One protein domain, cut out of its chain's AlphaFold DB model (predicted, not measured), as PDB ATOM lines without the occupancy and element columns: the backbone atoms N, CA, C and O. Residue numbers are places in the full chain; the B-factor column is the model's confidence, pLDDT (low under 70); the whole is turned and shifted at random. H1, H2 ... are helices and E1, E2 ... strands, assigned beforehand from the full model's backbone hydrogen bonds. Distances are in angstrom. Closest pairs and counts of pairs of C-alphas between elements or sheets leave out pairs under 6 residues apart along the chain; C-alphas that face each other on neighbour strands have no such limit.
ATOM      1  N   ILE A   4     198.877 153.843 185.627       95.62
ATOM      2  CA  ILE A   4     198.024 154.261 184.518       95.62
ATOM      3  C   ILE A   4     196.571 154.181 184.980       95.62
ATOM      4  O   ILE A   4     196.099 153.111 185.355       95.62
ATOM      5  N   VAL A   5     195.875 155.311 184.953       96.62
ATOM      6  CA  VAL A   5     194.500 155.448 185.445       96.62
ATOM      7  C   VAL A   5     193.581 156.062 184.393       96.62
ATOM      8  O   VAL A   5     194.027 156.578 183.359       96.62
ATOM      9  N   THR A   6     192.275 156.021 184.661       94.38
ATOM     10  CA  THR A   6     191.292 156.738 183.847       94.38
ATOM     11  C   THR A   6     191.448 158.258 184.014       94.38
ATOM     12  O   THR A   6     191.973 158.718 185.032       94.38
ATOM     13  N   PRO A   7     190.997 159.082 183.046       92.88
ATOM     14  CA  PRO A   7     191.154 160.538 183.118       92.88
ATOM     15  C   PRO A   7     190.608 161.188 184.398       92.88
ATOM     16  O   PRO A   7     191.166 162.182 184.851       92.88
ATOM     17  N   ASN A   8     189.559 160.617 184.995       95.62
ATOM     18  CA  ASN A   8     188.910 161.161 186.193       95.62
ATOM     19  C   ASN A   8     189.723 160.947 187.481       95.62
ATOM     20  O   ASN A   8     189.417 161.555 188.501       95.62
ATOM     21  N   GLU A   9     190.739 160.085 187.448       95.56
ATOM     22  CA  GLU A   9     191.530 159.671 188.616       95.56
ATOM     23  C   GLU A   9     192.978 160.185 188.561       95.56
ATOM     24  O   GLU A   9     193.813 159.801 189.386       95.56
ATOM     25  N   VAL A  10     193.299 161.011 187.561       96.94
ATOM     26  CA  VAL A  10     194.647 161.537 187.335       96.94
ATOM     27  C   VAL A  10     195.080 162.426 188.498       96.94
ATOM     28  O   VAL A  10     194.400 163.380 188.863       96.94
ATOM     29  N   ASP A  11     196.272 162.144 189.013       96.62
ATOM     30  CA  ASP A  11     196.979 162.940 190.012       96.62
ATOM     31  C   ASP A  11     198.482 162.773 189.764       96.62
ATOM     32  O   ASP A  11     199.107 161.785 190.164       96.62
ATOM     33  N   ALA A  12     199.068 163.743 189.060       90.25
ATOM     34  CA  ALA A  12     200.473 163.695 188.675       90.25
ATOM     35  C   ALA A  12     201.419 163.713 189.887       90.25
ATOM     36  O   ALA A  12     202.492 163.109 189.823       90.25
ATOM     37  N   SER A  13     201.020 164.360 190.987       92.50
ATOM     38  CA  SER A  13     201.809 164.415 192.222       92.50
ATOM     39  C   SER A  13     201.855 163.053 192.914       92.50
ATOM     40  O   SER A  13     202.880 162.696 193.489       92.50
ATOM     41  N   ALA A  14     200.784 162.264 192.794       96.44
ATOM     42  CA  ALA A  14     200.712 160.884 193.278       96.44
ATOM     43  C   ALA A  14     201.213 159.837 192.259       96.44
ATOM     44  O   ALA A  14     201.083 158.637 192.493       96.44
ATOM     45  N   GLY A  15     201.747 160.255 191.105       94.81
ATOM     46  CA  GLY A  15     202.196 159.337 190.052       94.81
ATOM     47  C   GLY A  15     201.062 158.643 189.285       94.81
ATOM     48  O   GLY A  15     201.320 157.691 188.548       94.81
ATOM     49  N   LYS A  16     199.815 159.111 189.411       97.50
ATOM     50  CA  LYS A  16     198.666 158.625 188.639       97.50
ATOM     51  C   LYS A  16     198.566 159.394 187.326       97.50
ATOM     52  O   LYS A  16     198.270 160.587 187.314       97.50
ATOM     53  N   ILE A  17     198.807 158.715 186.210       95.38
ATOM     54  CA  ILE A  17     198.859 159.319 184.874       95.38
ATOM     55  C   ILE A  17     197.863 158.654 183.927       95.38
ATOM     56  O   ILE A  17     197.546 157.479 184.064       95.38
ATOM     57  N   SER A  18     197.397 159.380 182.915       95.12
ATOM     58  CA  SER A  18     196.612 158.787 181.829       95.12
ATOM     59  C   SER A  18     197.515 158.249 180.712       95.12
ATOM     60  O   SER A  18     198.643 158.720 180.521       95.12
ATOM     61  N   LEU A  19     196.976 157.350 179.879       93.06
ATOM     62  CA  LEU A  19     197.614 156.930 178.616       93.06
ATOM     63  C   LEU A  19     197.861 158.098 177.646       93.06
ATOM     64  O   LEU A  19     198.772 158.039 176.827       93.06
ATOM     65  N   SER A  20     197.074 159.173 177.733       92.81
ATOM     66  CA  SER A  20     197.211 160.361 176.880       92.81
ATOM     67  C   SER A  20     198.303 161.340 177.340       92.81
ATOM     68  O   SER A  20     198.697 162.230 176.577       92.81
ATOM     69  N   SER A  21     198.830 161.187 178.559       92.31
ATOM     70  CA  SER A  21     199.933 162.011 179.071       92.31
ATOM     71  C   SER A  21     201.221 161.829 178.242       92.31
ATOM     72  O   SER A  21     201.359 160.823 177.542       92.31
ATOM     73  N   PRO A  22     202.193 162.766 178.290       92.62
ATOM     74  CA  PRO A  22     203.472 162.603 177.588       92.62
ATOM     75  C   PRO A  22     204.197 161.298 177.949       92.62
ATOM     76  O   PRO A  22     204.701 160.611 177.065       92.62
ATOM     77  N   ILE A  23     204.183 160.922 179.235       92.75
ATOM     78  CA  ILE A  23     204.758 159.655 179.709       92.75
ATOM     79  C   ILE A  23     203.926 158.481 179.179       92.75
ATOM     80  O   ILE A  23     204.478 157.597 178.533       92.75
ATOM     81  N   GLY A  24     202.602 158.497 179.364       93.44
ATOM     82  CA  GLY A  24     201.712 157.419 178.914       93.44
ATOM     83  C   GLY A  24     201.835 157.113 177.417       93.44
ATOM     84  O   GLY A  24     201.950 155.953 177.032       93.44
ATOM     85  N   ARG A  25     201.921 158.148 176.572       93.75
ATOM     86  CA  ARG A  25     202.109 157.990 175.121       93.75
ATOM     87  C   ARG A  25     203.453 157.366 174.759       93.75
ATOM     88  O   ARG A  25     203.522 156.585 173.817       93.75
ATOM     89  N   SER A  26     204.512 157.691 175.500       93.81
ATOM     90  CA  SER A  26     205.852 157.151 175.243       93.81
ATOM     91  C   SER A  26     205.992 155.658 175.569       93.81
ATOM     92  O   SER A  26     206.883 155.007 175.032       93.81
ATOM     93  N   LEU A  27     205.091 155.110 176.394       93.50
ATOM     94  CA  LEU A  27     205.047 153.686 176.748       93.50
ATOM     95  C   LEU A  27     204.388 152.815 175.665       93.50
ATOM     96  O   LEU A  27     204.364 151.592 175.781       93.50
ATOM     97  N   HIS A  28     203.830 153.414 174.610       90.50
ATOM     98  CA  HIS A  28     203.143 152.665 173.564       90.50
ATOM     99  C   HIS A  28     204.097 151.681 172.862       90.50
ATOM    100  O   HIS A  28     205.135 152.090 172.340       90.50
ATOM    101  N   LYS A  29     203.716 150.393 172.814       88.75
ATOM    102  CA  LYS A  29     204.523 149.277 172.267       88.75
ATOM    103  C   LYS A  29     205.887 149.086 172.948       88.75
ATOM    104  O   LYS A  29     206.803 148.558 172.323       88.75
ATOM    105  N   LYS A  30     206.030 149.532 174.195       93.31
ATOM    106  CA  LYS A  30     207.232 149.314 175.001       93.31
ATOM    107  C   LYS A  30     207.025 148.182 175.995       93.31
ATOM    108  O   LYS A  30     205.903 147.919 176.424       93.31
ATOM    109  N   THR A  31     208.119 147.525 176.337       93.69
ATOM    110  CA  THR A  31     208.180 146.342 177.198       93.69
ATOM    111  C   THR A  31     209.221 146.529 178.299       93.69
ATOM    112  O   THR A  31     209.948 147.524 178.320       93.69
ATOM    113  N   VAL A  32     209.258 145.610 179.264       95.31
ATOM    114  CA  VAL A  32     210.259 145.644 180.337       95.31
ATOM    115  C   VAL A  32     211.665 145.594 179.730       95.31
ATOM    116  O   VAL A  32     211.942 144.821 178.823       95.31
ATOM    117  N   GLY A  33     212.554 146.457 180.216       95.38
ATOM    118  CA  GLY A  33     213.912 146.636 179.705       95.38
ATOM    119  C   GLY A  33     214.062 147.746 178.661       95.38
ATOM    120  O   GLY A  33     215.185 148.218 178.466       95.38
ATOM    121  N   ASP A  34     212.969 148.215 178.047       95.56
ATOM    122  CA  ASP A  34     213.025 149.328 177.101       95.56
ATOM    123  C   ASP A  34     213.345 150.661 177.791       95.56
ATOM    124  O   ASP A  34     212.911 150.948 178.911       95.56
ATOM    125  N   GLU A  35     214.040 151.528 177.057       96.44
ATOM    126  CA  GLU A  35     214.234 152.929 177.423       96.44
ATOM    127  C   GLU A  35     213.322 153.848 176.604       96.44
ATOM    128  O   GLU A  35     213.117 153.675 175.396       96.44
ATOM    129  N   ILE A  36     212.783 154.866 177.271       94.88
ATOM    130  CA  ILE A  36     211.935 155.899 176.684       94.88
ATOM    131  C   ILE A  36     212.496 157.283 176.998       94.88
ATOM    132  O   ILE A  36     213.019 157.551 178.081       94.88
ATOM    133  N   THR A  37     212.358 158.192 176.038       95.62
ATOM    134  CA  THR A  37     212.678 159.610 176.212       95.62
ATOM    135  C   THR A  37     211.387 160.408 176.130       95.62
ATOM    136  O   THR A  37     210.647 160.295 175.156       95.62
ATOM    137  N   VAL A  38     211.108 161.209 177.156       94.19
ATOM    138  CA  VAL A  38     209.863 161.967 177.300       94.19
ATOM    139  C   VAL A  38     210.172 163.455 177.338       94.19
ATOM    140  O   VAL A  38     210.963 163.914 178.166       94.19
ATOM    141  N   GLN A  39     209.510 164.215 176.470       89.81
ATOM    142  CA  GLN A  39     209.476 165.672 176.559       89.81
ATOM    143  C   GLN A  39     208.392 166.103 177.547       89.81
ATOM    144  O   GLN A  39     207.218 165.763 177.400       89.81
ATOM    145  N   ILE A  40     208.802 166.865 178.553       83.56
ATOM    146  CA  ILE A  40     207.930 167.522 179.525       83.56
ATOM    147  C   ILE A  40     208.251 169.026 179.543       83.56
ATOM    148  O   ILE A  40     209.322 169.419 179.084       83.56
ATOM    149  N   PRO A  41     207.377 169.898 180.084       82.25
ATOM    150  CA  PRO A  41     207.641 171.342 180.113       82.25
ATOM    151  C   PRO A  41     208.976 171.723 180.774       82.25
ATOM    152  O   PRO A  41     209.612 172.690 180.374       82.25
ATOM    153  N   ALA A  42     209.435 170.926 181.745       84.38
ATOM    154  CA  ALA A  42     210.713 171.110 182.435       84.38
ATOM    155  C   ALA A  42     211.944 170.590 181.653       84.38
ATOM    156  O   ALA A  42     213.044 170.567 182.199       84.38
ATOM    157  N   GLY A  43     211.772 170.130 180.409       91.12
ATOM    158  CA  GLY A  43     212.835 169.601 179.555       91.12
ATOM    159  C   GLY A  43     212.645 168.130 179.180       91.12
ATOM    160  O   GLY A  43     211.542 167.589 179.182       91.12
ATOM    161  N   THR A  44     213.742 167.464 178.826       93.81
ATOM    162  CA  THR A  44     213.719 166.057 178.405       93.81
ATOM    163  C   THR A  44     214.130 165.147 179.556       93.81
ATOM    164  O   THR A  44     215.178 165.354 180.165       93.81
ATOM    165  N   LYS A  45     213.331 164.114 179.837       93.19
ATOM    166  CA  LYS A  45     213.665 163.055 180.800       93.19
ATOM    167  C   LYS A  45     213.790 161.705 180.103       93.19
ATOM    168  O   LYS A  45     213.052 161.424 179.164       93.19
ATOM    169  N   ARG A  46     214.710 160.868 180.585       95.38
ATOM    170  CA  ARG A  46     214.854 159.470 180.161       95.38
ATOM    171  C   ARG A  46     214.398 158.544 181.277       95.38
ATOM    172  O   ARG A  46     214.706 158.802 182.438       95.38
ATOM    173  N   PHE A  47     213.687 157.488 180.909       94.19
ATOM    174  CA  PHE A  47     213.238 156.444 181.821       94.19
ATOM    175  C   PHE A  47     213.549 155.079 181.224       94.19
ATOM    176  O   PHE A  47     213.516 154.913 180.006       94.19
ATOM    177  N   ARG A  48     213.793 154.107 182.097       95.62
ATOM    178  CA  ARG A  48     213.868 152.690 181.763       95.62
ATOM    179  C   ARG A  48     212.684 151.981 182.405       95.62
ATOM    180  O   ARG A  48     212.324 152.290 183.543       95.62
ATOM    181  N   ILE A  49     212.041 151.091 181.660       95.38
ATOM    182  CA  ILE A  49     210.904 150.319 182.152       95.38
ATOM    183  C   ILE A  49     211.455 149.122 182.920       95.38
ATOM    184  O   ILE A  49     211.843 148.125 182.328       95.38
ATOM    185  N   GLU A  50     211.497 149.223 184.244       95.50
ATOM    186  CA  GLU A  50     211.986 148.127 185.094       95.50
ATOM    187  C   GLU A  50     210.924 147.049 185.328       95.50
ATOM    188  O   GLU A  50     211.255 145.884 185.516       95.50
TER     189      GLU A  50
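AT A GLANCE: This is residues 4 to 50 of the 62 residues of the protein "GreA/GreB family elongation factor" of Spirochaetes bacterium (UniProt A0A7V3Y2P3). There is little regular structure here: a looping stretch, residues 4 to 21, makes one end, a short helix, H1, lies in the middle, and a two-stranded antiparallel hairpin, E1 and E2, makes the other end. The printed part has 47 residues, of which 17 are in named elements, in the order H1, E1, E2; the class is mixed. It is compact and rounded, with a radius of gyration of the C-alphas of 10.9 A and spans of 29 by 24 by 16 A.

HOW THE PARTS SIT: H1, residues 22 to 26, has its one O i to N i+4 pair within hydrogen-bond range. Its closest C-alphas to E1, residues 35 to 40, are those of Ile 23 and Val 38, 6.1 A apart. E1 and E2, residues 43 to 48, form a hairpin at 155 degrees, with N 36 and O 47 2.8 A apart. H1 and E2 are apart.

IN THESE COORDINATES: H1 begins at C-alpha 22 (203.472, 162.603, 177.588) and is 6.4 A long. E1 measures 16.0 A and E2 17.1 A, ending at C-alpha 48 (213.868, 152.690, 181.763).

THE WHOLE: The C-alphas farthest apart, Asn 8 and Gly 33, are 29.6 A apart. The printed part has no cut, no link between named elements is long, and no printed residue is under 70 in pLDDT.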